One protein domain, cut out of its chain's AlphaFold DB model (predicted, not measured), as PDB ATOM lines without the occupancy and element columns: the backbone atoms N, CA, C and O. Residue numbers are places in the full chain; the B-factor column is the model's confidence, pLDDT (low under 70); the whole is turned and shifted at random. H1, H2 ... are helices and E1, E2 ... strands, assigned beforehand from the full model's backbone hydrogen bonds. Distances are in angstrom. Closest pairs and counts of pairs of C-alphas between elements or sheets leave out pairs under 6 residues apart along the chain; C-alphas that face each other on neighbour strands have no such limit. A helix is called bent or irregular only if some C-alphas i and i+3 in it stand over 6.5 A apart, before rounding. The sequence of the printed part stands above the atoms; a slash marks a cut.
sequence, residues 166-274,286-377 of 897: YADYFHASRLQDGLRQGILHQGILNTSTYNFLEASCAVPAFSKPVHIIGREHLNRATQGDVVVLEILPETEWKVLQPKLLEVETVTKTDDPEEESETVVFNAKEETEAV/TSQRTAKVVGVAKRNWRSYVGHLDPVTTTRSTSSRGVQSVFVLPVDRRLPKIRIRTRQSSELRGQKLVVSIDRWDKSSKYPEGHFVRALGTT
ATOM      1  N   TYR A 166     -11.714 -45.690 -14.217       86.31
ATOM      2  CA  TYR A 166     -10.845 -45.449 -13.072       86.31
ATOM      3  C   TYR A 166      -9.732 -46.492 -12.952       86.31
ATOM      4  O   TYR A 166      -9.915 -47.667 -13.280       86.31
ATOM      5  N   ALA A 167      -8.601 -46.085 -12.375       88.75
ATOM      6  CA  ALA A 167      -7.500 -46.988 -12.059       88.75
ATOM      7  C   ALA A 167      -7.854 -47.979 -10.930       88.75
ATOM      8  O   ALA A 167      -8.615 -47.673 -10.000       88.75
ATOM      9  N   ASP A 168      -7.258 -49.172 -10.987       91.12
ATOM     10  CA  ASP A 168      -7.324 -50.145  -9.897       91.12
ATOM     11  C   ASP A 168      -6.582 -49.623  -8.660       91.12
ATOM     12  O   ASP A 168      -5.525 -48.992  -8.758       91.12
ATOM     13  N   TYR A 169      -7.128 -49.908  -7.477       94.12
ATOM     14  CA  TYR A 169      -6.421 -49.618  -6.234       94.12
ATOM     15  C   TYR A 169      -5.228 -50.550  -6.057       94.12
ATOM     16  O   TYR A 169      -5.249 -51.716  -6.458       94.12
ATOM     17  N   PHE A 170      -4.186 -50.051  -5.399       93.38
ATOM     18  CA  PHE A 170      -3.059 -50.893  -5.026       93.38
ATOM     19  C   PHE A 170      -3.475 -51.931  -3.982       93.38
ATOM     20  O   PHE A 170      -4.316 -51.689  -3.117       93.38
ATOM     21  N   HIS A 171      -2.835 -53.098  -4.047       91.88
ATOM     22  CA  HIS A 171      -3.028 -54.151  -3.060       91.88
ATOM     23  C   HIS A 171      -2.616 -53.676  -1.655       91.88
ATOM     24  O   HIS A 171      -1.670 -52.896  -1.512       91.88
ATOM     25  N   ALA A 172      -3.276 -54.188  -0.611       89.19
ATOM     26  CA  ALA A 172      -3.069 -53.750   0.773       89.19
ATOM     27  C   ALA A 172      -1.598 -53.824   1.227       89.19
ATOM     28  O   ALA A 172      -1.119 -52.916   1.903       89.19
ATOM     29  N   SER A 173      -0.860 -54.854   0.798       91.38
ATOM     30  CA  SER A 173       0.580 -54.985   1.069       91.38
ATOM     31  C   SER A 173       1.389 -53.824   0.486       91.38
ATOM     32  O   SER A 173       2.155 -53.192   1.205       91.38
ATOM     33  N   ARG A 174       1.151 -53.473  -0.785       93.50
ATOM     34  CA  ARG A 174       1.818 -52.348  -1.459       93.50
ATOM     35  C   ARG A 174       1.481 -51.013  -0.799       93.50
ATOM     36  O   ARG A 174       2.368 -50.176  -0.662       93.50
ATOM     37  N   LEU A 175       0.228 -50.814  -0.385       92.00
ATOM     38  CA  LEU A 175      -0.176 -49.608   0.342       92.00
ATOM     39  C   LEU A 175       0.584 -49.488   1.670       92.00
ATOM     40  O   LEU A 175       1.167 -48.446   1.953       92.00
ATOM     41  N   GLN A 176       0.635 -50.565   2.460       91.44
ATOM     42  CA  GLN A 176       1.330 -50.576   3.750       91.44
ATOM     43  C   GLN A 176       2.849 -50.416   3.622       91.44
ATOM     44  O   GLN A 176       3.455 -49.739   4.451       91.44
ATOM     45  N   ASP A 177       3.469 -51.044   2.623       92.56
ATOM     46  CA  ASP A 177       4.905 -50.907   2.368       92.56
ATOM     47  C   ASP A 177       5.240 -49.488   1.887       92.56
ATOM     48  O   ASP A 177       6.183 -48.879   2.388       92.56
ATOM     49  N   GLY A 178       4.424 -48.919   0.991       92.25
ATOM     50  CA  GLY A 178       4.600 -47.553   0.494       92.25
ATOM     51  C   GLY A 178       4.423 -46.485   1.577       92.25
ATOM     52  O   GLY A 178       5.187 -45.522   1.604       92.25
ATOM     53  N   LEU A 179       3.475 -46.677   2.502       92.38
ATOM     54  CA  LEU A 179       3.303 -45.812   3.676       92.38
ATOM     55  C   LEU A 179       4.500 -45.918   4.632       92.38
ATOM     56  O   LEU A 179       5.000 -44.900   5.102       92.38
ATOM     57  N   ARG A 180       5.007 -47.136   4.883       91.81
ATOM     58  CA  ARG A 180       6.194 -47.358   5.733       91.81
ATOM     59  C   ARG A 180       7.470 -46.759   5.142       91.81
ATOM     60  O   ARG A 180       8.313 -46.282   5.893       91.81
ATOM     61  N   GLN A 181       7.611 -46.780   3.818       92.50
ATOM     62  CA  GLN A 181       8.742 -46.176   3.107       92.50
ATOM     63  C   GLN A 181       8.609 -44.652   2.940       92.50
ATOM     64  O   GLN A 181       9.561 -44.014   2.501       92.50
ATOM     65  N   GLY A 182       7.450 -44.065   3.263       89.44
ATOM     66  CA  GLY A 182       7.181 -42.635   3.081       89.44
ATOM     67  C   GLY A 182       7.002 -42.202   1.620       89.44
ATOM     68  O   GLY A 182       7.042 -41.009   1.341       89.44
ATOM     69  N   ILE A 183       6.819 -43.153   0.697       92.56
ATOM     70  CA  ILE A 183       6.540 -42.893  -0.727       92.56
ATOM     71  C   ILE A 183       5.063 -42.537  -0.919       92.56
ATOM     72  O   ILE A 183       4.711 -41.692  -1.740       92.56
ATOM     73  N   LEU A 184       4.194 -43.219  -0.172       95.31
ATOM     74  CA  LEU A 184       2.767 -42.942  -0.133       95.31
ATOM     75  C   LEU A 184       2.431 -42.174   1.136       95.31
ATOM     76  O   LEU A 184       3.078 -42.335   2.172       95.31
ATOM     77  N   HIS A 185       1.361 -41.394   1.066       94.56
ATOM     78  CA  HIS A 185       0.881 -40.609   2.191       94.56
ATOM     79  C   HIS A 185      -0.581 -40.907   2.480       94.56
ATOM     80  O   HIS A 185      -1.342 -41.234   1.578       94.56
ATOM     81  N   GLN A 186      -0.984 -40.779   3.738       94.12
ATOM     82  CA  GLN A 186      -2.360 -40.998   4.165       94.12
ATOM     83  C   GLN A 186      -2.943 -39.706   4.731       94.12
ATOM     84  O   GLN A 186      -2.252 -38.964   5.430       94.12
ATOM     85  N   GLY A 187      -4.223 -39.468   4.463       92.50
ATOM     86  CA  GLY A 187      -4.972 -38.378   5.076       92.50
ATOM     87  C   GLY A 187      -6.469 -38.479   4.799       92.50
ATOM     88  O   GLY A 187      -6.938 -39.415   4.149       92.50
ATOM     89  N   ILE A 188      -7.230 -37.525   5.330       93.06
ATOM     90  CA  ILE A 188      -8.688 -37.462   5.162       93.06
ATOM     91  C   ILE A 188      -9.006 -36.614   3.929       93.06
ATOM     92  O   ILE A 188      -8.503 -35.494   3.804       93.06
ATOM     93  N   LEU A 189      -9.829 -37.140   3.023       93.75
ATOM     94  CA  LEU A 189     -10.253 -36.433   1.819       93.75
ATOM     95  C   LEU A 189     -11.294 -35.358   2.157       93.75
ATOM     96  O   LEU A 189     -12.340 -35.657   2.736       93.75
ATOM     97  N   ASN A 190     -11.031 -34.118   1.747       92.25
ATOM     98  CA  ASN A 190     -11.959 -33.003   1.865       92.25
ATOM     99  C   ASN A 190     -12.262 -32.394   0.489       92.25
ATOM    100  O   ASN A 190     -11.493 -31.582  -0.031       92.25
ATOM    101  N   THR A 191     -13.384 -32.805  -0.088       90.62
ATOM    102  CA  THR A 191     -13.943 -32.326  -1.352       90.62
ATOM    103  C   THR A 191     -14.497 -30.911  -1.200       90.62
ATOM    104  O   THR A 191     -15.146 -30.574  -0.204       90.62
ATOM    105  N   SER A 192     -14.251 -30.069  -2.200       86.44
ATOM    106  CA  SER A 192     -14.751 -28.698  -2.240       86.44
ATOM    107  C   SER A 192     -16.276 -28.666  -2.372       86.44
ATOM    108  O   SER A 192     -16.878 -29.412  -3.139       86.44
ATOM    109  N   THR A 193     -16.919 -27.748  -1.647       81.50
ATOM    110  CA  THR A 193     -18.366 -27.493  -1.758       81.50
ATOM    111  C   THR A 193     -18.744 -26.738  -3.033       81.50
ATOM    112  O   THR A 193     -19.926 -26.644  -3.355       81.50
ATOM    113  N   TYR A 194     -17.757 -26.160  -3.724       80.81
ATOM    114  CA  TYR A 194     -17.945 -25.345  -4.928       80.81
ATOM    115  C   TYR A 194     -17.532 -26.063  -6.215       80.81
ATOM    116  O   TYR A 194     -17.920 -25.617  -7.291       80.81
ATOM    117  N   ASN A 195     -16.727 -27.125  -6.106       82.75
ATOM    118  CA  ASN A 195     -16.271 -27.932  -7.232       82.75
ATOM    119  C   ASN A 195     -16.064 -29.388  -6.782       82.75
ATOM    120  O   ASN A 195     -15.101 -29.703  -6.087       82.75
ATOM    121  N   PHE A 196     -16.946 -30.291  -7.204       82.19
ATOM    122  CA  PHE A 196     -16.886 -31.707  -6.819       82.19
ATOM    123  C   PHE A 196     -15.695 -32.472  -7.433       82.19
ATOM    124  O   PHE A 196     -15.404 -33.588  -7.010       82.19
ATOM    125  N   LEU A 197     -15.005 -31.889  -8.422       85.31
ATOM    126  CA  LEU A 197     -13.794 -32.447  -9.036       85.31
ATOM    127  C   LEU A 197     -12.507 -32.004  -8.329       85.31
ATOM    128  O   LEU A 197     -11.422 -32.436  -8.714       85.31
ATOM    129  N   GLU A 198     -12.614 -31.154  -7.310       88.06
ATOM    130  CA  GLU A 198     -11.489 -30.693  -6.510       88.06
ATOM    131  C   GLU A 198     -11.623 -31.178  -5.073       88.06
ATOM    132  O   GLU A 198     -12.619 -30.935  -4.388       88.06
ATOM    133  N   ALA A 199     -10.566 -31.810  -4.581       90.88
ATOM    134  CA  ALA A 199     -10.421 -32.133  -3.176       90.88
ATOM    135  C   ALA A 199      -9.055 -31.701  -2.651       90.88
ATOM    136  O   ALA A 199      -8.101 -31.453  -3.387       90.88
ATOM    137  N   SER A 200      -8.978 -31.612  -1.332       91.62
ATOM    138  CA  SER A 200      -7.758 -31.342  -0.589       91.62
ATOM    139  C   SER A 200      -7.587 -32.390   0.497       91.62
ATOM    140  O   SER A 200      -8.564 -32.918   1.031       91.62
ATOM    141  N   CYS A 201      -6.342 -32.702   0.823       91.94
ATOM    142  CA  CYS A 201      -6.009 -33.634   1.879       91.94
ATOM    143  C   CYS A 201      -4.880 -33.054   2.729       91.94
ATOM    144  O   CYS A 201      -3.809 -32.719   2.218       91.94
ATOM    145  N   ALA A 202      -5.126 -32.913   4.031       87.69
ATOM    146  CA  ALA A 202      -4.080 -32.559   4.977       87.69
ATOM    147  C   ALA A 202      -3.230 -33.804   5.255       87.69
ATOM    148  O   ALA A 202      -3.750 -34.839   5.673       87.69
ATOM    149  N   VAL A 203      -1.928 -33.693   5.006       87.88
ATOM    150  CA  VAL A 203      -0.965 -34.782   5.163       87.88
ATOM    151  C   VAL A 203       0.102 -34.323   6.155       87.88
ATOM    152  O   VAL A 203       0.708 -33.284   5.909       87.88
ATOM    153  N   PRO A 204       0.403 -35.085   7.222       84.94
ATOM    154  CA  PRO A 204       1.364 -34.667   8.250       84.94
ATOM    155  C   PRO A 204       2.770 -34.332   7.725       84.94
ATOM    156  O   PRO A 204       3.483 -33.536   8.323       84.94
ATOM    157  N   ALA A 205       3.169 -34.930   6.600       86.12
ATOM    158  CA  ALA A 205       4.465 -34.691   5.966       86.12
ATOM    159  C   ALA A 205       4.596 -33.304   5.302       86.12
ATOM    160  O   ALA A 205       5.710 -32.892   4.984       86.12
ATOM    161  N   PHE A 206       3.489 -32.586   5.069       86.56
ATOM    162  CA  PHE A 206       3.481 -31.320   4.335       86.56
ATOM    163  C   PHE A 206       2.763 -30.218   5.119       86.56
ATOM    164  O   PHE A 206       1.739 -30.444   5.753       86.56
ATOM    165  N   SER A 207       3.279 -28.989   5.037       81.06
ATOM    166  CA  SER A 207       2.686 -27.827   5.716       81.06
ATOM    167  C   SER A 207       1.423 -27.300   5.033       81.06
ATOM    168  O   SER A 207       0.537 -26.774   5.702       81.06
ATOM    169  N   LYS A 208       1.337 -27.424   3.703       84.25
ATOM    170  CA  LYS A 208       0.153 -27.063   2.914       84.25
ATOM    171  C   LYS A 208      -0.616 -28.330   2.522       84.25
ATOM    172  O   LYS A 208       0.028 -29.342   2.229       84.25
ATOM    173  N   PRO A 209      -1.961 -28.286   2.490       87.88
ATOM    174  CA  PRO A 209      -2.768 -29.388   1.985       87.88
ATOM    175  C   PRO A 209      -2.354 -29.792   0.568       87.88
ATOM    176  O   PRO A 209      -1.971 -28.954  -0.247       87.88
ATOM    177  N   VAL A 210      -2.444 -31.088   0.285       91.25
ATOM    178  CA  VAL A 210      -2.205 -31.642  -1.048       91.25
ATOM    179  C   VAL A 210      -3.521 -31.643  -1.814       91.25
ATOM    180  O   VAL A 210      -4.544 -32.074  -1.280       91.25
ATOM    181  N   HIS A 211      -3.504 -31.167  -3.055       91.38
ATOM    182  CA  HIS A 211      -4.699 -31.056  -3.886       91.38
ATOM    183  C   HIS A 211      -4.868 -32.267  -4.801       91.38
ATOM    184  O   HIS A 211      -3.905 -32.815  -5.329       91.38
ATOM    185  N   ILE A 212      -6.110 -32.687  -4.998       91.75
ATOM    186  CA  ILE A 212      -6.482 -33.794  -5.878       91.75
ATOM    187  C   ILE A 212      -7.505 -33.222  -6.847       91.75
ATOM    188  O   ILE A 212      -8.572 -32.773  -6.432       91.75
ATOM    189  N   ILE A 213      -7.136 -33.172  -8.124       88.81
ATOM    190  CA  ILE A 213      -7.893 -32.447  -9.146       88.81
ATOM    191  C   ILE A 213      -8.255 -33.415 -10.258       88.81
ATOM    192  O   ILE A 213      -7.377 -34.035 -10.859       88.81
ATOM    193  N   GLY A 214      -9.543 -33.483 -10.566       84.94
ATOM    194  CA  GLY A 214     -10.090 -34.333 -11.609       84.94
ATOM    195  C   GLY A 214     -10.595 -35.670 -11.076       84.94
ATOM    196  O   GLY A 214     -10.100 -36.226 -10.092       84.94
ATOM    197  N   ARG A 215     -11.599 -36.204 -11.772       85.50
ATOM    198  CA  ARG A 215     -12.283 -37.449 -11.410       85.50
ATOM    199  C   ARG A 215     -11.334 -38.646 -11.338       85.50
ATOM    200  O   ARG A 215     -11.421 -39.436 -10.401       85.50
ATOM    201  N   GLU A 216     -10.429 -38.763 -12.303       87.88
ATOM    202  CA  GLU A 216      -9.474 -39.872 -12.382       87.88
ATOM    203  C   GLU A 216      -8.561 -39.916 -11.151       87.88
ATOM    204  O   GLU A 216      -8.369 -40.976 -10.556       87.88
ATOM    205  N   HIS A 217      -8.072 -38.752 -10.710       91.88
ATOM    206  CA  HIS A 217      -7.205 -38.634  -9.539       91.88
ATOM    207  C   HIS A 217      -7.953 -38.796  -8.215       91.88
ATOM    208  O   HIS A 217      -7.362 -39.289  -7.256       91.88
ATOM    209  N   LEU A 218      -9.239 -38.433  -8.146       90.81
ATOM    210  CA  LEU A 218     -10.091 -38.734  -6.987       90.81
ATOM    211  C   LEU A 218     -10.330 -40.240  -6.825       90.81
ATOM    212  O   LEU A 218     -10.537 -40.707  -5.708       90.81
ATOM    213  N   ASN A 219     -10.293 -40.993  -7.930       93.06
ATOM    214  CA  ASN A 219     -10.334 -42.453  -7.976       93.06
ATOM    215  C   ASN A 219     -11.382 -43.074  -7.033       93.06
ATOM    216  O   ASN A 219     -11.047 -43.789  -6.085       93.06
ATOM    217  N   ARG A 220     -12.666 -42.786  -7.282       92.25
ATOM    218  CA  ARG A 220     -13.820 -43.333  -6.536       92.25
ATOM    219  C   ARG A 220     -13.762 -43.107  -5.014       92.25
ATOM    220  O   ARG A 220     -14.312 -43.911  -4.256       92.25
ATOM    221  N   ALA A 221     -13.066 -42.077  -4.537       93.06
ATOM    222  CA  ALA A 221     -13.068 -41.678  -3.131       93.06
ATOM    223  C   ALA A 221     -14.202 -40.683  -2.836       93.06
ATOM    224  O   ALA A 221     -14.566 -39.871  -3.687       93.06
ATOM    225  N   THR A 222     -14.766 -40.753  -1.631       92.00
ATOM    226  CA  THR A 222     -15.871 -39.891  -1.179       92.00
ATOM    227  C   THR A 222     -15.455 -38.981  -0.027       92.00
ATOM    228  O   THR A 222     -14.454 -39.229   0.648       92.00
ATOM    229  N   GLN A 223     -16.222 -37.913   0.211       92.12
ATOM    230  CA  GLN A 223     -15.972 -36.956   1.294       92.12
ATOM    231  C   GLN A 223     -15.745 -37.656   2.647       92.12
ATOM    232  O   GLN A 223     -16.591 -38.410   3.129       92.12
ATOM    233  N   GLY A 224     -14.630 -37.333   3.302       90.44
ATOM    234  CA  GLY A 224     -14.274 -37.868   4.616       90.44
ATOM    235  C   GLY A 224     -13.642 -39.262   4.598       90.44
ATOM    236  O   GLY A 224     -13.298 -39.767   5.666       90.44
ATOM    237  N   ASP A 225     -13.449 -39.878   3.426       93.94
ATOM    238  CA  ASP A 225     -12.682 -41.118   3.318       93.94
ATOM    239  C   ASP A 225     -11.238 -40.901   3.786       93.94
ATOM    240  O   ASP A 225     -10.619 -39.863   3.530       93.94
ATOM    241  N   VAL A 226     -10.671 -41.923   4.426       94.19
ATOM    242  CA  VAL A 226      -9.238 -41.967   4.710       94.19
ATOM    243  C   VAL A 226      -8.550 -42.576   3.496       94.19
ATOM    244  O   VAL A 226      -8.645 -43.783   3.254       94.19
ATOM    245  N   VAL A 227      -7.882 -41.732   2.716       95.62
ATOM    246  CA  VAL A 227      -7.301 -42.071   1.413       95.62
ATOM    247  C   VAL A 227      -5.785 -42.201   1.493       95.62
ATOM    248  O   VAL A 227      -5.135 -41.580   2.335       95.62
ATOM    249  N   VAL A 228      -5.227 -43.016   0.598       96.19
ATOM    250  CA  VAL A 228      -3.785 -43.136   0.371       96.19
ATOM    251  C   VAL A 228      -3.443 -42.470  -0.956       96.19
ATOM    252  O   VAL A 228      -4.046 -42.770  -1.989       96.19
ATOM    253  N   LEU A 229      -2.475 -41.563  -0.908       95.50
ATOM    254  CA  LEU A 229      -2.093 -40.655  -1.975       95.50
ATOM    255  C   LEU A 229      -0.688 -40.964  -2.485       95.50
ATOM    256  O   LEU A 229       0.224 -41.237  -1.702       95.50
ATOM    257  N   GLU A 230      -0.526 -40.845  -3.796       95.25
ATOM    258  CA  GLU A 230       0.761 -40.775  -4.486       95.25
ATOM    259  C   GLU A 230       0.933 -39.347  -5.021       95.25
ATOM    260  O   GLU A 230       0.066 -38.845  -5.745       95.25
ATOM    261  N   ILE A 231       2.018 -38.677  -4.626       94.06
ATOM    262  CA  ILE A 231       2.305 -37.300  -5.049       94.06
ATOM    263  C   ILE A 231       2.721 -37.304  -6.520       94.06
ATOM    264  O   ILE A 231       3.568 -38.104  -6.922       94.06
ATOM    265  N   LEU A 232       2.128 -36.414  -7.316       92.56
ATOM    266  CA  LEU A 232       2.479 -36.270  -8.725       92.56
ATOM    267  C   LEU A 232       3.812 -35.512  -8.884       92.56
ATOM    268  O   LEU A 232       4.170 -34.706  -8.013       92.56
ATOM    269  N   PRO A 233       4.550 -35.737  -9.988       89.62
ATOM    270  CA  PRO A 233       5.759 -34.978 -10.299       89.62
ATOM    271  C   PRO A 233       5.498 -33.465 -10.343       89.62
ATOM    272  O   PRO A 233       4.406 -33.032 -10.703       89.62
ATOM    273  N   GLU A 234       6.515 -32.648 -10.047       85.25
ATOM    274  CA  GLU A 234       6.388 -31.176 -10.029       85.25
ATOM    275  C   GLU A 234       5.909 -30.585 -11.365       85.25
ATOM    276  O   GLU A 234       5.290 -29.525 -11.395       85.25
ATOM    277  N   THR A 235       6.147 -31.290 -12.475       84.12
ATOM    278  CA  THR A 235       5.671 -30.917 -13.814       84.12
ATOM    279  C   THR A 235       4.151 -30.972 -13.960       84.12
ATOM    280  O   THR A 235       3.610 -30.317 -14.843       84.12
ATOM    281  N   GLU A 236       3.466 -31.743 -13.116       83.38
ATOM    282  CA  GLU A 236       2.007 -31.928 -13.119       83.38
ATOM    283  C   GLU A 236       1.317 -31.162 -11.979       83.38
ATOM    284  O   GLU A 236       0.113 -31.312 -11.736       83.38
ATOM    285  N   TRP A 237       2.071 -30.341 -11.247       85.81
ATOM    286  CA  TRP A 237       1.497 -29.462 -10.241       85.81
ATOM    287  C   TRP A 237       0.703 -28.350 -10.912       85.81
ATOM    288  O   TRP A 237       1.147 -27.725 -11.877       85.81
ATOM    289  N   LYS A 238      -0.497 -28.113 -10.387       79.06
ATOM    290  CA  LYS A 238      -1.471 -27.203 -10.985       79.06
ATOM    291  C   LYS A 238      -1.644 -25.952 -10.137       79.06
ATOM    292  O   LYS A 238      -1.515 -25.968  -8.911       79.06
ATOM    293  N   VAL A 239      -1.990 -24.863 -10.815       70.81
ATOM    294  CA  VAL A 239      -2.505 -23.649 -10.184       70.81
ATOM    295  C   VAL A 239      -4.013 -23.798 -10.038       70.81
ATOM    296  O   VAL A 239      -4.712 -24.011 -11.027       70.81
ATOM    297  N   LEU A 240      -4.518 -23.672  -8.812       67.06
ATOM    298  CA  LEU A 240      -5.956 -23.649  -8.569       67.06
ATOM    299  C   LEU A 240      -6.549 -22.355  -9.130       67.06
ATOM    300  O   LEU A 240      -6.103 -21.261  -8.778       67.06
ATOM    301  N   GLN A 241      -7.567 -22.479  -9.975       64.69
ATOM    302  CA  GLN A 241      -8.378 -21.349 -10.411       64.69
ATOM    303  C   GLN A 241      -9.765 -21.461  -9.770       64.69
ATOM    304  O   GLN A 241     -10.405 -22.502  -9.897       64.69
ATOM    305  N   PRO A 242     -10.250 -20.421  -9.069       67.19
ATOM    306  CA  PRO A 242     -11.542 -20.474  -8.403       67.19
ATOM    307  C   PRO A 242     -12.667 -20.424  -9.447       67.19
ATOM    308  O   PRO A 242     -13.079 -19.349  -9.891       67.19
ATOM    309  N   LYS A 243     -13.187 -21.599  -9.815       74.75
ATOM    310  CA  LYS A 243     -14.331 -21.772 -10.719       74.75
ATOM    311  C   LYS A 243     -15.465 -22.504 -10.006       74.75
ATOM    312  O   LYS A 243     -15.239 -23.475  -9.289       74.75
ATOM    313  N   LEU A 244     -16.690 -22.018 -10.188       70.94
ATOM    314  CA  LEU A 244     -17.891 -22.647  -9.640       70.94
ATOM    315  C   LEU A 244     -18.348 -23.770 -10.575       70.94
ATOM    316  O   LEU A 244     -18.586 -23.513 -11.758       70.94
ATOM    317  N   LEU A 245     -18.502 -24.980 -10.035       70.69
ATOM    318  CA  LEU A 245     -18.900 -26.181 -10.763       70.69
ATOM    319  C   LEU A 245     -19.954 -26.958  -9.969       70.69
ATOM    320  O   LEU A 245     -19.682 -27.473  -8.884       70.69
ATOM    321  N   GLU A 246     -21.160 -27.077 -10.518       65.94
ATOM    322  CA  GLU A 246     -22.224 -27.878  -9.909       65.94
ATOM    323  C   GLU A 246     -22.361 -29.223 -10.626       65.94
ATOM    324  O   GLU A 246     -22.298 -29.303 -11.856       65.94
ATOM    325  N   VAL A 247     -22.573 -30.288  -9.845       62.94
ATOM    326  CA  VAL A 247     -22.741 -31.656 -10.362       62.94
ATOM    327  C   VAL A 247     -23.857 -31.684 -11.403       62.94
ATOM    328  O   VAL A 247     -23.667 -32.201 -12.501       62.94
ATOM    329  N   GLU A 248     -24.994 -31.064 -11.093       60.34
ATOM    330  CA  GLU A 248     -26.187 -31.046 -11.945       60.34
ATOM    331  C   GLU A 248     -25.937 -30.407 -13.310       60.34
ATOM    332  O   GLU A 248     -26.424 -30.921 -14.311       60.34
ATOM    333  N   THR A 249     -25.144 -29.332 -13.374       63.47
ATOM    334  CA  THR A 249     -24.854 -28.650 -14.643       63.47
ATOM    335  C   THR A 249     -23.989 -29.491 -15.574       63.47
ATOM    336  O   THR A 249     -24.229 -29.492 -16.774       63.47
ATOM    337  N   VAL A 250     -23.026 -30.239 -15.027       61.56
ATOM    338  CA  VAL A 250     -22.087 -31.060 -15.818       61.56
ATOM    339  C   VAL A 250     -22.700 -32.398 -16.228       61.56
ATOM    340  O   VAL A 250     -22.313 -32.985 -17.227       61.56
ATOM    341  N   THR A 251     -23.655 -32.905 -15.451       61.72
ATOM    342  CA  THR A 251     -24.172 -34.277 -15.590       61.72
ATOM    343  C   THR A 251     -25.647 -34.318 -15.993       61.72
ATOM    344  O   THR A 251     -26.321 -35.333 -15.808       61.72
ATOM    345  N   LYS A 252     -26.184 -33.208 -16.517       60.44
ATOM    346  CA  LYS A 252     -27.604 -33.079 -16.894       60.44
ATOM    347  C   LYS A 252     -28.014 -34.038 -18.017       60.44
ATOM    348  O   LYS A 252     -29.182 -34.403 -18.102       60.44
ATOM    349  N   THR A 253     -27.068 -34.422 -18.869       59.78
ATOM    350  CA  THR A 253     -27.270 -35.284 -20.043       59.78
ATOM    351  C   THR A 253     -26.936 -36.755 -19.789       59.78
ATOM    352  O   THR A 253     -27.133 -37.573 -20.684       59.78
ATOM    353  N   ASP A 254     -26.451 -37.104 -18.593       66.19
ATOM    354  CA  ASP A 254     -26.038 -38.471 -18.278       66.19
ATOM    355  C   ASP A 254     -27.255 -39.380 -18.032       66.19
ATOM    356  O   ASP A 254     -28.126 -39.066 -17.215       66.19
ATOM    357  N   ASP A 255     -27.281 -40.536 -18.701       67.12
ATOM    358  CA  ASP A 255     -28.330 -41.551 -18.563       67.12
ATOM    359  C   ASP A 255     -27.868 -42.705 -17.644       67.12
ATOM    360  O   ASP A 255     -26.742 -43.196 -17.787       67.12
ATOM    361  N   PRO A 256     -28.692 -43.161 -16.679       64.31
ATOM    362  CA  PRO A 256     -28.350 -44.284 -15.810       64.31
ATOM    363  C   PRO A 256     -28.234 -45.640 -16.528       64.31
ATOM    364  O   PRO A 256     -27.622 -46.538 -15.939       64.31
ATOM    365  N   GLU A 257     -28.796 -45.804 -17.733       59.19
ATOM    366  CA  GLU A 257     -28.841 -47.060 -18.502       59.19
ATOM    367  C   GLU A 257     -27.811 -47.140 -19.656       59.19
ATOM    368  O   GLU A 257     -27.393 -48.246 -20.001       59.19
ATOM    369  N   GLU A 258     -27.334 -46.013 -20.204       58.09
ATOM    370  CA  GLU A 258     -26.393 -45.953 -21.345       58.09
ATOM    371  C   GLU A 258     -25.076 -45.217 -20.989       58.09
ATOM    372  O   GLU A 258     -24.889 -44.038 -21.289       58.09
ATOM    373  N   GLU A 259     -24.123 -45.919 -20.351       50.97
ATOM    374  CA  GLU A 259     -22.810 -45.342 -19.981       50.97
ATOM    375  C   GLU A 259     -21.748 -45.408 -21.100       50.97
ATOM    376  O   GLU A 259     -20.778 -44.662 -21.045       50.97
ATOM    377  N   SER A 260     -21.869 -46.296 -22.097       43.12
ATOM    378  CA  SER A 260     -20.739 -46.658 -22.977       43.12
ATOM    379  C   SER A 260     -20.459 -45.708 -24.149       43.12
ATOM    380  O   SER A 260     -19.307 -45.605 -24.560       43.12
ATOM    381  N   GLU A 261     -21.457 -45.001 -24.692       35.28
ATOM    382  CA  GLU A 261     -21.249 -44.050 -25.809       35.28
ATOM    383  C   GLU A 261     -21.018 -42.598 -25.338       35.28
ATOM    384  O   GLU A 261     -20.474 -41.775 -26.075       35.28
ATOM    385  N   THR A 262     -21.354 -42.282 -24.084       40.31
ATOM    386  CA  THR A 262     -21.249 -40.945 -23.470       40.31
ATOM    387  C   THR A 262     -19.862 -40.632 -22.884       40.31
ATOM    388  O   THR A 262     -19.554 -39.467 -22.620       40.31
ATOM    389  N   VAL A 263     -18.983 -41.635 -22.734       42.12
ATOM    390  CA  VAL A 263     -17.635 -41.497 -22.134       42.12
ATOM    391  C   VAL A 263     -16.727 -40.544 -22.926       42.12
ATOM    392  O   VAL A 263     -16.004 -39.740 -22.340       42.12
ATOM    393  N   VAL A 264     -16.778 -40.595 -24.263       37.84
ATOM    394  CA  VAL A 264     -15.831 -39.874 -25.140       37.84
ATOM    395  C   VAL A 264     -16.200 -38.395 -25.317       37.84
ATOM    396  O   VAL A 264     -15.312 -37.551 -25.452       37.84
ATOM    397  N   PHE A 265     -17.493 -38.054 -25.295       30.97
ATOM    398  CA  PHE A 265     -17.960 -36.673 -25.476       30.97
ATOM    399  C   PHE A 265     -17.763 -35.811 -24.214       30.97
ATOM    400  O   PHE A 265     -17.319 -34.670 -24.328       30.97
ATOM    401  N   ASN A 266     -17.975 -36.366 -23.015       47.47
ATOM    402  CA  ASN A 266     -17.950 -35.591 -21.764       47.47
ATOM    403  C   ASN A 266     -16.550 -35.416 -21.152       47.47
ATOM    404  O   ASN A 266     -16.332 -34.472 -20.397       47.47
ATOM    405  N   ALA A 267     -15.569 -36.259 -21.502       48.44
ATOM    406  CA  ALA A 267     -14.182 -36.060 -21.063       48.44
ATOM    407  C   ALA A 267     -13.612 -34.713 -21.548       48.44
ATOM    408  O   ALA A 267     -12.825 -34.097 -20.831       48.44
ATOM    409  N   LYS A 268     -14.044 -34.231 -22.726       42.94
ATOM    410  CA  LYS A 268     -13.694 -32.903 -23.264       42.94
ATOM    411  C   LYS A 268     -14.337 -31.763 -22.477       42.94
ATOM    412  O   LYS A 268     -13.624 -30.858 -22.067       42.94
ATOM    413  N   GLU A 269     -15.637 -31.831 -22.193       44.41
ATOM    414  CA  GLU A 269     -16.311 -30.810 -21.377       44.41
ATOM    415  C   GLU A 269     -15.785 -30.787 -19.938       44.41
ATOM    416  O   GLU A 269     -15.629 -29.718 -19.368       44.41
ATOM    417  N   GLU A 270     -15.434 -31.934 -19.349       51.16
ATOM    418  CA  GLU A 270     -14.831 -31.996 -18.013       51.16
ATOM    419  C   GLU A 270     -13.380 -31.488 -18.000       51.16
ATOM    420  O   GLU A 270     -12.984 -30.808 -17.053       51.16
ATOM    421  N   THR A 271     -12.590 -31.745 -19.048       49.72
ATOM    422  CA  THR A 271     -11.237 -31.165 -19.178       49.72
ATOM    423  C   THR A 271     -11.272 -29.661 -19.461       49.72
ATOM    424  O   THR A 271     -10.453 -28.928 -18.904       49.72
ATOM    425  N   GLU A 272     -12.248 -29.169 -20.228       48.25
ATOM    426  CA  GLU A 272     -12.520 -27.737 -20.417       48.25
ATOM    427  C   GLU A 272     -13.109 -27.085 -19.150       48.25
ATOM    428  O   GLU A 272     -12.781 -25.949 -18.802       48.25
ATOM    429  N   ALA A 273     -13.933 -27.807 -18.387       45.84
ATOM    430  CA  ALA A 273     -14.494 -27.354 -17.118       45.84
ATOM    431  C   ALA A 273     -13.407 -27.219 -16.043       45.84
ATOM    432  O   ALA A 273     -13.443 -26.259 -15.275       45.84
ATOM    433  N   VAL A 274     -12.410 -28.108 -16.053       51.00
ATOM    434  CA  VAL A 274     -11.230 -28.075 -15.177       51.00
ATOM    435  C   VAL A 274     -10.178 -27.054 -15.642       51.00
ATOM    436  O   VAL A 274      -9.215 -26.873 -14.910       51.00
ATOM    437  N   THR A 286       1.946 -19.471  -7.095       57.84
ATOM    438  CA  THR A 286       2.720 -20.586  -6.535       57.84
ATOM    439  C   THR A 286       2.020 -21.896  -6.887       57.84
ATOM    440  O   THR A 286       0.974 -22.206  -6.323       57.84
ATOM    441  N   SER A 287       2.589 -22.652  -7.833       69.75
ATOM    442  CA  SER A 287       2.127 -24.000  -8.185       69.75
ATOM    443  C   SER A 287       1.988 -24.856  -6.922       69.75
ATOM    444  O   SER A 287       2.885 -24.862  -6.070       69.75
ATOM    445  N   GLN A 288       0.841 -25.517  -6.754       78.25
ATOM    446  CA  GLN A 288       0.524 -26.277  -5.549       78.25
ATOM    447  C   GLN A 288       0.666 -27.775  -5.794       78.25
ATOM    448  O   GLN A 288       0.406 -28.272  -6.888       78.25
ATOM    449  N   ARG A 289       1.060 -28.504  -4.745       88.06
ATOM    450  CA  ARG A 289       1.277 -29.953  -4.809       88.06
ATOM    451  C   ARG A 289      -0.011 -30.674  -5.182       88.06
ATOM    452  O   ARG A 289      -0.999 -30.579  -4.450       88.06
ATOM    453  N   THR A 290       0.038 -31.428  -6.273       92.00
ATOM    454  CA  THR A 290      -1.055 -32.289  -6.723       92.00
ATOM    455  C   THR A 290      -0.747 -33.760  -6.445       92.00
ATOM    456  O   THR A 290       0.410 -34.185  -6.410       92.00
ATOM    457  N   ALA A 291      -1.789 -34.550  -6.200       94.06
ATOM    458  CA  ALA A 291      -1.687 -35.983  -5.961       94.06
ATOM    459  C   ALA A 291      -2.861 -36.741  -6.576       94.06
ATOM    460  O   ALA A 291      -3.896 -36.162  -6.914       94.06
ATOM    461  N   LYS A 292      -2.703 -38.063  -6.653       94.62
ATOM    462  CA  LYS A 292      -3.765 -39.001  -7.025       94.62
ATOM    463  C   LYS A 292      -4.018 -40.012  -5.912       94.62
ATOM    464  O   LYS A 292      -3.098 -40.427  -5.205       94.62
ATOM    465  N   VAL A 293      -5.269 -40.432  -5.778       96.12
ATOM    466  CA  VAL A 293      -5.694 -41.472  -4.843       96.12
ATOM    467  C   VAL A 293      -5.377 -42.843  -5.438       96.12
ATOM    468  O   VAL A 293      -5.875 -43.215  -6.502       96.12
ATOM    469  N   VAL A 294      -4.565 -43.624  -4.726       95.81
ATOM    470  CA  VAL A 294      -4.152 -44.983  -5.132       95.81
ATOM    471  C   VAL A 294      -4.806 -46.083  -4.297       95.81
ATOM    472  O   VAL A 294      -4.704 -47.265  -4.626       95.81
ATOM    473  N   GLY A 295      -5.502 -45.713  -3.224       94.06
ATOM    474  CA  GLY A 295      -6.249 -46.633  -2.377       94.06
ATOM    475  C   GLY A 295      -7.088 -45.902  -1.337       94.06
ATOM    476  O   GLY A 295      -6.814 -44.752  -0.994       94.06
ATOM    477  N   VAL A 296      -8.098 -46.590  -0.810       94.00
ATOM    478  CA  VAL A 296      -8.928 -46.097   0.293       94.00
ATOM    479  C   VAL A 296      -8.693 -46.995   1.500       94.00
ATOM    480  O   VAL A 296      -9.024 -48.177   1.469       94.00
ATOM    481  N   ALA A 297      -8.088 -46.442   2.550       91.50
ATOM    482  CA  ALA A 297      -7.765 -47.174   3.772       91.50
ATOM    483  C   ALA A 297      -9.007 -47.398   4.645       91.50
ATOM    484  O   ALA A 297      -9.156 -48.453   5.256       91.50
ATOM    485  N   LYS A 298      -9.909 -46.410   4.698       91.19
ATOM    486  CA  LYS A 298     -11.178 -46.497   5.427       91.19
ATOM    487  C   LYS A 298     -12.248 -45.673   4.715       91.19
ATOM    488  O   LYS A 298     -12.051 -44.482   4.483       91.19
ATOM    489  N   ARG A 299     -13.376 -46.312   4.398       90.00
ATOM    490  CA  ARG A 299     -14.569 -45.658   3.845       90.00
ATOM    491  C   ARG A 299     -15.338 -44.914   4.932       90.00
ATOM    492  O   ARG A 299     -15.419 -45.388   6.065       90.00
ATOM    493  N   ASN A 300     -15.934 -43.793   4.552       90.19
ATOM    494  CA  ASN A 300     -16.841 -42.993   5.367       90.19
ATOM    495  C   ASN A 300     -18.275 -43.027   4.804       90.19
ATOM    496  O   ASN A 300     -18.986 -42.020   4.793       90.19
ATOM    497  N   TRP A 301     -18.681 -44.186   4.276       89.62
ATOM    498  CA  TRP A 301     -20.037 -44.391   3.776       89.62
ATOM    499  C   TRP A 301     -21.035 -44.459   4.925       89.62
ATOM    500  O   TRP A 301     -20.791 -45.095   5.951       89.62
ATOM    501  N   ARG A 302     -22.162 -43.786   4.722       88.75
ATOM    502  CA  ARG A 302     -23.297 -43.722   5.640       88.75
ATOM    503  C   ARG A 302     -24.585 -43.712   4.828       88.75
ATOM    504  O   ARG A 302     -24.547 -43.651   3.601       88.75
ATOM    505  N   SER A 303     -25.721 -43.724   5.508       89.12
ATOM    506  CA  SER A 303     -26.980 -43.396   4.854       89.12
ATOM    507  C   SER A 303     -26.971 -41.922   4.435       89.12
ATOM    508  O   SER A 303     -26.685 -41.035   5.245       89.12
ATOM    509  N   TYR A 304     -27.266 -41.675   3.165       91.56
ATOM    510  CA  TYR A 304     -27.338 -40.349   2.563       91.56
ATOM    511  C   TYR A 304     -28.788 -40.001   2.266       91.56
ATOM    512  O   TYR A 304     -29.575 -40.869   1.888       91.56
ATOM    513  N   VAL A 305     -29.140 -38.731   2.421       92.19
ATOM    514  CA  VAL A 305     -30.447 -38.221   2.031       92.19
ATOM    515  C   VAL A 305     -30.344 -37.641   0.629       92.19
ATOM    516  O   VAL A 305     -29.378 -36.964   0.280       92.19
ATOM    517  N   GLY A 306     -31.349 -37.892  -0.196       90.38
ATOM    518  CA  GLY A 306     -31.403 -37.369  -1.550       90.38
ATOM    519  C   GLY A 306     -32.806 -37.361  -2.132       90.38
ATOM    520  O   GLY A 306     -33.783 -37.707  -1.466       90.38
ATOM    521  N   HIS A 307     -32.889 -36.968  -3.396       87.62
ATOM    522  CA  HIS A 307     -34.121 -36.954  -4.183       87.62
ATOM    523  C   HIS A 307     -33.894 -37.700  -5.493       87.62
ATOM    524  O   HIS A 307     -32.765 -37.753  -5.982       87.62
ATOM    525  N   LEU A 308     -34.954 -38.256  -6.079       86.88
ATOM    526  CA  LEU A 308     -34.856 -38.818  -7.425       86.88
ATOM    527  C   LEU A 308     -34.629 -37.713  -8.449       86.88
ATOM    528  O   LEU A 308     -35.344 -36.714  -8.443       86.88
ATOM    529  N   ASP A 309     -33.685 -37.944  -9.357       82.19
ATOM    530  CA  ASP A 309     -33.451 -37.070 -10.497       82.19
ATOM    531  C   ASP A 309     -34.679 -37.124 -11.434       82.19
ATOM    532  O   ASP A 309     -34.971 -38.176 -12.035       82.19
ATOM    533  N   PRO A 310     -35.431 -36.016 -11.582       71.00
ATOM    534  CA  PRO A 310     -36.651 -35.997 -12.379       71.00
ATOM    535  C   PRO A 310     -36.381 -36.238 -13.867       71.00
ATOM    536  O   PRO A 310     -37.264 -36.755 -14.557       71.00
ATOM    537  N   VAL A 311     -35.171 -35.935 -14.357       69.94
ATOM    538  CA  VAL A 311     -34.774 -36.178 -15.752       69.94
ATOM    539  C   VAL A 311     -34.749 -37.679 -16.032       69.94
ATOM    540  O   VAL A 311     -35.317 -38.130 -17.024       69.94
ATOM    541  N   THR A 312     -34.219 -38.473 -15.100       66.19
ATOM    542  CA  THR A 312     -34.166 -39.941 -15.236       66.19
ATOM    543  C   THR A 312     -35.516 -40.632 -15.035       66.19
ATOM    544  O   THR A 312     -35.718 -41.755 -15.481       66.19
ATOM    545  N   THR A 313     -36.481 -39.951 -14.412       58.50
ATOM    546  CA  THR A 313     -37.775 -40.543 -14.033       58.50
ATOM    547  C   THR A 313     -38.842 -40.411 -15.136       58.50
ATOM    548  O   THR A 313     -39.849 -41.119 -15.133       58.50
ATOM    549  N   THR A 314     -38.668 -39.506 -16.107       51.91
ATOM    550  CA  THR A 314     -39.711 -39.162 -17.100       51.91
ATOM    551  C   THR A 314     -39.853 -40.139 -18.272       51.91
ATOM    552  O   THR A 314     -40.865 -40.085 -18.969       51.91
ATOM    553  N   ARG A 315     -38.911 -41.068 -18.486       50.97
ATOM    554  CA  ARG A 315     -38.923 -41.955 -19.668       50.97
ATOM    555  C   ARG A 315     -39.939 -43.107 -19.602       50.97
ATOM    556  O   ARG A 315     -40.204 -43.722 -20.630       50.97
ATOM    557  N   SER A 316     -40.560 -43.393 -18.453       47.25
ATOM    558  CA  SER A 316     -41.519 -44.504 -18.351       47.25
ATOM    559  C   SER A 316     -42.519 -44.347 -17.192       47.25
ATOM    560  O   SER A 316     -42.393 -44.972 -16.138       47.25
ATOM    561  N   THR A 317     -43.599 -43.600 -17.415       47.62
ATOM    562  CA  THR A 317     -44.795 -43.626 -16.547       47.62
ATOM    563  C   THR A 317     -45.658 -44.886 -16.728       47.62
ATOM    564  O   THR A 317     -46.646 -45.054 -16.018       47.62
ATOM    565  N   SER A 318     -45.306 -45.786 -17.658       49.09
ATOM    566  CA  SER A 318     -46.124 -46.940 -18.062       49.09
ATOM    567  C   SER A 318     -45.553 -48.322 -17.708       49.09
ATOM    568  O   SER A 318     -46.295 -49.302 -17.788       49.09
ATOM    569  N   SER A 319     -44.289 -48.448 -17.280       51.81
ATOM    570  CA  SER A 319     -43.725 -49.743 -16.860       51.81
ATOM    571  C   SER A 319     -43.693 -49.896 -15.335       51.81
ATOM    572  O   SER A 319     -43.091 -49.099 -14.625       51.81
ATOM    573  N   ARG A 320     -44.313 -50.969 -14.821       56.44
ATOM    574  CA  ARG A 320     -44.153 -51.458 -13.430       56.44
ATOM    575  C   ARG A 320     -42.862 -52.284 -13.248       56.44
ATOM    576  O   ARG A 320     -42.783 -53.135 -12.363       56.44
ATOM    577  N   GLY A 321     -41.907 -52.130 -14.167       65.44
ATOM    578  CA  GLY A 321     -40.637 -52.854 -14.176       65.44
ATOM    579  C   GLY A 321     -39.619 -52.221 -13.231       65.44
ATOM    580  O   GLY A 321     -39.800 -51.095 -12.781       65.44
ATOM    581  N   VAL A 322     -38.542 -52.950 -12.933       75.00
ATOM    582  CA  VAL A 322     -37.378 -52.380 -12.237       75.00
ATOM    583  C   VAL A 322     -36.714 -51.379 -13.179       75.00
ATOM    584  O   VAL A 322     -36.375 -51.749 -14.301       75.00
ATOM    585  N   GLN A 323     -36.536 -50.143 -12.725       78.31
ATOM    586  CA  GLN A 323     -35.876 -49.073 -13.473       78.31
ATOM    587  C   GLN A 323     -34.593 -48.660 -12.754       78.31
ATOM    588  O   GLN A 323     -34.549 -48.672 -11.520       78.31
ATOM    589  N   SER A 324     -33.561 -48.291 -13.515       82.56
ATOM    590  CA  SER A 324     -32.360 -47.664 -12.954       82.56
ATOM    591  C   SER A 324     -32.541 -46.151 -12.969       82.56
ATOM    592  O   SER A 324     -32.808 -45.568 -14.013       82.56
ATOM    593  N   VAL A 325     -32.407 -45.511 -11.812       86.69
ATOM    594  CA  VAL A 325     -32.616 -44.066 -11.645       86.69
ATOM    595  C   VAL A 325     -31.472 -43.462 -10.843       86.69
ATOM    596  O   VAL A 325     -30.802 -44.159 -10.073       86.69
ATOM    597  N   PHE A 326     -31.240 -42.163 -11.016       88.56
ATOM    598  CA  PHE A 326     -30.274 -41.442 -10.195       88.56
ATOM    599  C   PHE A 326     -30.947 -40.809  -8.982       88.56
ATOM    600  O   PHE A 326     -32.037 -40.247  -9.070       88.56
ATOM    601  N   VAL A 327     -30.250 -40.867  -7.856       89.62
ATOM    602  CA  VAL A 327     -30.537 -40.084  -6.661       89.62
ATOM    603  C   VAL A 327     -29.503 -38.976  -6.564       89.62
ATOM    604  O   VAL A 327     -28.301 -39.233  -6.647       89.62
ATOM    605  N   LEU A 328     -29.984 -37.750  -6.391       88.62
ATOM    606  CA  LEU A 328     -29.187 -36.560  -6.124       88.62
ATOM    607  C   LEU A 328     -29.037 -36.420  -4.604       88.62
ATOM    608  O   LEU A 328     -30.035 -36.113  -3.938       88.62
ATOM    609  N   PRO A 329     -27.845 -36.669  -4.025       89.44
ATOM    610  CA  PRO A 329     -27.629 -36.459  -2.600       89.44
ATOM    611  C   PRO A 329     -27.797 -34.982  -2.237       89.44
ATOM    612  O   PRO A 329     -27.459 -34.095  -3.019       89.44
ATOM    613  N   VAL A 330     -28.276 -34.706  -1.024       85.75
ATOM    614  CA  VAL A 330     -28.352 -33.336  -0.494       85.75
ATOM    615  C   VAL A 330     -26.946 -32.749  -0.310       85.75
ATOM    616  O   VAL A 330     -26.734 -31.553  -0.521       85.75
ATOM    617  N   ASP A 331     -25.970 -33.587   0.053       85.00
ATOM    618  CA  ASP A 331     -24.561 -33.200   0.109       85.00
ATOM    619  C   ASP A 331     -23.960 -33.075  -1.301       85.00
ATOM    620  O   ASP A 331     -23.618 -34.064  -1.949       85.00
ATOM    621  N   ARG A 332     -23.761 -31.830  -1.746       80.88
ATOM    622  CA  ARG A 332     -23.203 -31.476  -3.067       80.88
ATOM    623  C   ARG A 332     -21.769 -31.966  -3.303       80.88
ATOM    624  O   ARG A 332     -21.280 -31.892  -4.426       80.88
ATOM    625  N   ARG A 333     -21.074 -32.432  -2.259       85.88
ATOM    626  CA  ARG A 333     -19.727 -33.017  -2.365       85.88
ATOM    627  C   ARG A 333     -19.749 -34.456  -2.877       85.88
ATOM    628  O   ARG A 333     -18.689 -35.000  -3.183       85.88
ATOM    629  N   LEU A 334     -20.924 -35.084  -2.926       87.00
ATOM    630  CA  LEU A 334     -21.106 -36.439  -3.427       87.00
ATOM    631  C   LEU A 334     -21.631 -36.419  -4.870       87.00
ATOM    632  O   LEU A 334     -22.412 -35.540  -5.237       87.00
ATOM    633  N   PRO A 335     -21.221 -37.389  -5.705       87.94
ATOM    634  CA  PRO A 335     -21.805 -37.577  -7.028       87.94
ATOM    635  C   PRO A 335     -23.230 -38.146  -6.932       87.94
ATOM    636  O   PRO A 335     -23.660 -38.611  -5.875       87.94
ATOM    637  N   LYS A 336     -23.940 -38.182  -8.067       89.25
ATOM    638  CA  LYS A 336     -25.218 -38.903  -8.182       89.25
ATOM    639  C   LYS A 336     -25.037 -40.380  -7.814       89.25
ATOM    640  O   LYS A 336     -24.025 -40.981  -8.171       89.25
ATOM    641  N   ILE A 337     -26.022 -40.968  -7.141       91.19
ATOM    642  CA  ILE A 337     -26.022 -42.388  -6.762       91.19
ATOM    643  C   ILE A 337     -27.016 -43.123  -7.656       91.19
ATOM    644  O   ILE A 337     -28.175 -42.722  -7.745       91.19
ATOM    645  N   ARG A 338     -26.587 -44.196  -8.324       90.31
ATOM    646  CA  ARG A 338     -27.486 -45.044  -9.115       90.31
ATOM    647  C   ARG A 338     -28.204 -46.022  -8.192       90.31
ATOM    648  O   ARG A 338     -27.544 -46.796  -7.502       90.31
ATOM    649  N   ILE A 339     -29.533 -46.037  -8.242       89.19
ATOM    650  CA  ILE A 339     -30.360 -47.036  -7.555       89.19
ATOM    651  C   ILE A 339     -31.259 -47.769  -8.552       89.19
ATOM    652  O   ILE A 339     -31.570 -47.251  -9.628       89.19
ATOM    653  N   ARG A 340     -31.706 -48.972  -8.184       84.75
ATOM    654  CA  ARG A 340     -32.733 -49.718  -8.921       84.75
ATOM    655  C   ARG A 340     -34.008 -49.763  -8.092       84.75
ATOM    656  O   ARG A 340     -33.965 -50.166  -6.938       84.75
ATOM    657  N   THR A 341     -35.129 -49.347  -8.668       83.75
ATOM    658  CA  THR A 341     -36.410 -49.282  -7.948       83.75
ATOM    659  C   THR A 341     -37.580 -49.642  -8.853       83.75
ATOM    660  O   THR A 341     -37.551 -49.401 -10.063       83.75
ATOM    661  N   ARG A 342     -38.627 -50.232  -8.267       82.31
ATOM    662  CA  ARG A 342     -39.937 -50.430  -8.913       82.31
ATOM    663  C   ARG A 342     -40.931 -49.315  -8.584       82.31
ATOM    664  O   ARG A 342     -42.023 -49.288  -9.146       82.31
ATOM    665  N   GLN A 343     -40.567 -48.425  -7.665       81.25
ATOM    666  CA  GLN A 343     -41.424 -47.397  -7.078       81.25
ATOM    667  C   GLN A 343     -41.047 -45.982  -7.545       81.25
ATOM    668  O   GLN A 343     -41.358 -45.004  -6.869       81.25
ATOM    669  N   SER A 344     -40.400 -45.840  -8.708       79.75
ATOM    670  CA  SER A 344     -39.914 -44.546  -9.220       79.75
ATOM    671  C   SER A 344     -41.000 -43.462  -9.276       79.75
ATOM    672  O   SER A 344     -40.726 -42.296  -8.992       79.75
ATOM    673  N   SER A 345     -42.248 -43.833  -9.580       79.38
ATOM    674  CA  SER A 345     -43.393 -42.917  -9.597       79.38
ATOM    675  C   SER A 345     -43.859 -42.482  -8.204       79.38
ATOM    676  O   SER A 345     -44.236 -41.326  -8.037       79.38
ATOM    677  N   GLU A 346     -43.838 -43.380  -7.217       83.19
ATOM    678  CA  GLU A 346     -44.276 -43.116  -5.838       83.19
ATOM    679  C   GLU A 346     -43.235 -42.298  -5.071       83.19
ATOM    680  O   GLU A 346     -43.581 -41.385  -4.326       83.19
ATOM    681  N   LEU A 347     -41.957 -42.609  -5.287       84.69
ATOM    682  CA  LEU A 347     -40.820 -41.961  -4.638       84.69
ATOM    683  C   LEU A 347     -40.519 -40.566  -5.218       84.69
ATOM    684  O   LEU A 347     -39.728 -39.808  -4.654       84.69
ATOM    685  N   ARG A 348     -41.138 -40.202  -6.348       83.25
ATOM    686  CA  ARG A 348     -40.962 -38.890  -6.975       83.25
ATOM    687  C   ARG A 348     -41.517 -37.784  -6.076       83.25
ATOM    688  O   ARG A 348     -42.647 -37.859  -5.607       83.25
ATOM    689  N   GLY A 349     -40.730 -36.726  -5.883       81.12
ATOM    690  CA  GLY A 349     -41.108 -35.609  -5.007       81.12
ATOM    691  C   GLY A 349     -41.062 -35.953  -3.516       81.12
ATOM    692  O   GLY A 349     -41.611 -35.208  -2.704       81.12
ATOM    693  N   GLN A 350     -40.431 -37.074  -3.154       87.88
ATOM    694  CA  GLN A 350     -40.150 -37.441  -1.774       87.88
ATOM    695  C   GLN A 350     -38.655 -37.330  -1.471       87.88
ATOM    696  O   GLN A 350     -37.802 -37.498  -2.346       87.88
ATOM    697  N   LYS A 351     -38.344 -37.099  -0.197       89.44
ATOM    698  CA  LYS A 351     -37.000 -37.246   0.348       89.44
ATOM    699  C   LYS A 351     -36.715 -38.701   0.655       89.44
ATOM    700  O   LYS A 351     -37.473 -39.348   1.376       89.44
ATOM    701  N   LEU A 352     -35.607 -39.202   0.130       91.50
ATOM    702  CA  LEU A 352     -35.216 -40.599   0.234       91.50
ATOM    703  C   LEU A 352     -33.933 -40.733   1.037       91.50
ATOM    704  O   LEU A 352     -33.040 -39.899   0.936       91.50
ATOM    705  N   VAL A 353     -33.831 -41.824   1.780       92.50
ATOM    706  CA  VAL A 353     -32.585 -42.296   2.369       92.50
ATOM    707  C   VAL A 353     -32.057 -43.422   1.495       92.50
ATOM    708  O   VAL A 353     -32.780 -44.383   1.225       92.50
ATOM    709  N   VAL A 354     -30.804 -43.309   1.069       92.50
ATOM    710  CA  VAL A 354     -30.095 -44.310   0.267       92.50
ATOM    711  C   VAL A 354     -28.760 -44.664   0.907       92.50
ATOM    712  O   VAL A 354     -28.180 -43.860   1.638       92.50
ATOM    713  N   SER A 355     -28.263 -45.863   0.632       90.94
ATOM    714  CA  SER A 355     -26.933 -46.306   1.051       90.94
ATOM    715  C   SER A 355     -26.097 -46.653  -0.175       90.94
ATOM    716  O   SER A 355     -26.631 -47.164  -1.158       90.94
ATOM    717  N   ILE A 356     -24.799 -46.346  -0.136       90.88
ATOM    718  CA  ILE A 356     -23.860 -46.738  -1.194       90.88
ATOM    719  C   ILE A 356     -23.395 -48.165  -0.914       90.88
ATOM    720  O   ILE A 356     -22.846 -48.437   0.153       90.88
ATOM    721  N   ASP A 357     -23.554 -49.041  -1.903       86.56
ATOM    722  CA  ASP A 357     -23.131 -50.438  -1.816       86.56
ATOM    723  C   ASP A 357     -21.708 -50.600  -2.338       86.56
ATOM    724  O   ASP A 357     -20.854 -51.232  -1.713       86.56
ATOM    725  N   ARG A 358     -21.446 -50.032  -3.522       86.94
ATOM    726  CA  ARG A 358     -20.169 -50.176  -4.221       86.94
ATOM    727  C   ARG A 358     -19.964 -49.109  -5.283       86.94
ATOM    728  O   ARG A 358     -20.890 -48.437  -5.725       86.94
ATOM    729  N   TRP A 359     -18.729 -49.017  -5.758       90.56
ATOM    730  CA  TRP A 359     -18.379 -48.183  -6.900       90.56
ATOM    731  C   TRP A 359     -17.384 -48.930  -7.788       90.56
ATOM    732  O   TRP A 359     -16.213 -49.081  -7.427       90.56
ATOM    733  N   ASP A 360     -17.872 -49.440  -8.920       85.50
ATOM    734  CA  ASP A 360     -17.051 -50.183  -9.879       85.50
ATOM    735  C   ASP A 360     -16.107 -49.246 -10.649       85.50
ATOM    736  O   ASP A 360     -16.394 -48.065 -10.848       85.50
ATOM    737  N   LYS A 361     -14.968 -49.768 -11.102       84.12
ATOM    738  CA  LYS A 361     -13.995 -49.015 -11.901       84.12
ATOM    739  C   LYS A 361     -14.472 -48.700 -13.317       84.12
ATOM    740  O   LYS A 361     -13.941 -47.770 -13.920       84.12
ATOM    741  N   SER A 362     -15.423 -49.463 -13.853       82.56
ATOM    742  CA  SER A 362     -16.021 -49.195 -15.162       82.56
ATOM    743  C   SER A 362     -17.181 -48.207 -15.094       82.56
ATOM    744  O   SER A 362     -17.592 -47.713 -16.134       82.56
ATOM    745  N   SER A 363     -17.729 -47.928 -13.903       83.88
ATOM    746  CA  SER A 363     -18.913 -47.075 -13.772       83.88
ATOM    747  C   SER A 363     -18.566 -45.694 -13.245       83.88
ATOM    748  O   SER A 363     -17.864 -45.557 -12.242       83.88
ATOM    749  N   LYS A 364     -19.102 -44.655 -13.892       83.56
ATOM    750  CA  LYS A 364     -18.865 -43.254 -13.518       83.56
ATOM    751  C   LYS A 364     -19.438 -42.934 -12.136       83.56
ATOM    752  O   LYS A 364     -18.832 -42.142 -11.412       83.56
ATOM    753  N   TYR A 365     -20.533 -43.593 -11.763       87.94
ATOM    754  CA  TYR A 365     -21.318 -43.332 -10.558       87.94
ATOM    755  C   TYR A 365     -21.314 -44.514  -9.577       87.94
ATOM    756  O   TYR A 365     -21.258 -45.666 -10.013       87.94
ATOM    757  N   PRO A 366     -21.407 -44.259  -8.259       91.56
ATOM    758  CA  PRO A 366     -21.625 -45.312  -7.275       91.56
ATOM    759  C   PRO A 366     -23.000 -45.970  -7.449       91.56
ATOM    760  O   PRO A 366     -23.989 -45.311  -7.782       91.56
ATOM    761  N   GLU A 367     -23.058 -47.271  -7.173       90.25
ATOM    762  CA  GLU A 367     -24.299 -48.031  -7.051       90.25
ATOM    763  C   GLU A 367     -24.721 -48.097  -5.580       90.25
ATOM    764  O   GLU A 367     -23.893 -48.270  -4.680       90.25
ATOM    765  N   GLY A 368     -26.021 -47.976  -5.343       90.75
ATOM    766  CA  GLY A 368     -26.612 -48.059  -4.017       90.75
ATOM    767  C   GLY A 368     -28.034 -48.600  -4.040       90.75
ATOM    768  O   GLY A 368     -28.589 -48.900  -5.102       90.75
ATOM    769  N   HIS A 369     -28.634 -48.671  -2.857       87.62
ATOM    770  CA  HIS A 369     -30.002 -49.143  -2.667       87.62
ATOM    771  C   HIS A 369     -30.838 -48.160  -1.839       87.62
ATOM    772  O   HIS A 369     -30.323 -47.286  -1.131       87.62
ATOM    773  N   PHE A 370     -32.158 -48.289  -1.961       90.19
ATOM    774  CA  PHE A 370     -33.125 -47.480  -1.228       90.19
ATOM    775  C   PHE A 370     -33.305 -48.017   0.195       90.19
ATOM    776  O   PHE A 370     -33.500 -49.205   0.376       90.19
ATOM    777  N   VAL A 371     -33.293 -47.152   1.212       87.69
ATOM    778  CA  VAL A 371     -33.481 -47.562   2.617       87.69
ATOM    779  C   VAL A 371     -34.879 -47.210   3.117       87.69
ATOM    780  O   VAL A 371     -35.548 -48.046   3.714       87.69
ATOM    781  N   ARG A 372     -35.327 -45.963   2.924       88.50
ATOM    782  CA  ARG A 372     -36.689 -45.513   3.271       88.50
ATOM    783  C   ARG A 372     -36.999 -44.132   2.705       88.50
ATOM    784  O   ARG A 372     -36.090 -43.356   2.424       88.50
ATOM    785  N   ALA A 373     -38.283 -43.800   2.618       90.44
ATOM    786  CA  ALA A 373     -38.746 -42.450   2.322       90.44
ATOM    787  C   ALA A 373     -39.038 -41.688   3.626       90.44
ATOM    788  O   ALA A 373     -39.588 -42.260   4.568       90.44
ATOM    789  N   LEU A 374     -38.648 -40.415   3.679       89.25
ATOM    790  CA  LEU A 374     -38.855 -39.511   4.819       89.25
ATOM    791  C   LEU A 374     -40.179 -38.745   4.716       89.25
ATOM    792  O   LEU A 374     -40.730 -38.322   5.723       89.25
ATOM    793  N   GLY A 375     -40.693 -38.572   3.498       88.56
ATOM    794  CA  GLY A 375     -41.915 -37.823   3.217       88.56
ATOM    795  C   GLY A 375     -41.756 -36.912   2.005       88.56
ATOM    796  O   GLY A 375     -40.733 -36.942   1.320       88.56
ATOM    797  N   THR A 376     -42.779 -36.111   1.723       86.88
ATOM    798  CA  THR A 376     -42.791 -35.174   0.594       86.88
ATOM    799  C   THR A 376     -41.768 -34.056   0.783       86.88
ATOM    800  O   THR A 376     -41.615 -33.536   1.889       86.88
ATOM    801  N   THR A 377     -41.103 -33.641  -0.294       81.56
ATOM    802  CA  THR A 377     -40.207 -32.475  -0.272       81.56
ATOM    803  C   THR A 377     -40.958 -31.225   0.211       81.56
ATOM    804  O   THR A 377     -42.159 -31.095  -0.017       81.56
TER     805      THR A 377
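Overview. This is residues 166 to 274 and 286 to 377 of the 897 residues of the protein "Mitotic control protein dis3" of Taphrina deformans (strain PYCC 5710 / ATCC 11124 / CBS 356.35 / IMI 108563 / JCM 9778 / NBRC 8474) (UniProt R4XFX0). Two small, nearly closed barrels stand end to end: strands E1 to E5 curl into one, strands E6 to E10 into the other, and residues 299 to 302 join them. H1 packs on the outside of the first barrel, H2 is by the seam between its edge strands E3 and E5, and a long, loose stretch with H3 and H4 runs along the side. The 201 printed residues hold five named helices and ten named strands, in the order H1 E1 E2 E3 H2 E4 H3 H4 E5 E6 H5 E7 E8 E9 E10; the class is mixed, with under half of the residues, 99, in named elements. Both sheets are antiparallel, in the orders E3 E2 E1 E4 E5 and E8 E7 E6 E9 E10. The whole is compact, with a radius of gyration of the C-alphas of 18.1 A, and elongated, spanning 57 by 34 by 30 A.

Arrangement. H1, residues 172 to 180, is on the sheet of E1, residues 184 to 191, E2, 198 to 201, E3, 210 to 213, E4, 226 to 231, and E5, 291 to 298, at a height over the sheet of 8.8 A; the closest C-alphas of H1 and E1 are those of Gly 178 and Leu 184, 5.0 A apart. E1, E2 and E3 form a meander of two hairpins, each strand the antiparallel neighbour of the one before; N 190 and O 200 are 2.8 A apart, N 199 and O 212 2.9 A, within hydrogen-bond range. E1 bends by 64 degrees at residue 188, and this is a folded sheet, bent back on itself: E3 and E2 face E4 and E5. N 185 and O 229 of E1 and E4 are 3.0 A apart, N 228 and O 295 of E4 and E5 2.8 A. H2, residues 215 to 218, is on this sheet too; His 217 and Lys 292 have the closest C-alphas of H2 and E5, 4.3 A apart. H3, residues 247 to 250, and H4, residues 263 to 273, are on neither sheet and close but not clearly touching, with C-alphas 250 and 270 7.6 A apart. In the second folded sheet, E8, residues 337 to 341, and E7, 323 to 329, face E9, 350 to 358, and E10, 367 to 376, with E6, 303 to 308, as the hinge. N 339 and O 325 of the hairpin E7 and E8 are 2.9 A apart, N 328 and O 307 of E7 and E6 2.8 A, N 304 and O 354 of E6 and E9 2.8 A, and N 353 and O 372 of the hairpin E9 and E10 2.8 A. The closest C-alphas of the edge strands E8 and E10 are those of Arg 338 and Glu 367, 4.8 A apart. H5, residues 310 to 313, is on this sheet. Every O i to N i+4 pair is within hydrogen-bond range in H1, 4 of 7 in H4; H2, H3 and H5 are too short for one.

Along the chain. H1 begins at C-alpha 172, (-3.069, -53.750, 0.773). E1 is 19.8 A long, H4 15.3 A, E5 18.2 A and E7 18.6 A. E6 begins at C-alpha 303, (-26.980, -43.396, 4.854). E9 and E10 are 23.8 A each, and E10 ends at C-alpha 376, (-42.791, -35.174, 0.594).

Size, cuts and confidence. The C-alphas farthest apart are those of Gln 181 and Ser 318, 58.8 A. Residues 275 to 285 are not printed, and C-alphas 274 and 286 are 18.0 A apart across the cut. The links E4 to H3 and H3 to H4 are long. The mean pLDDT of the printed part is 80.7; 45 residues are under 70: 240 to 242, 246 to 274, 286 to 287 and 311 to 321.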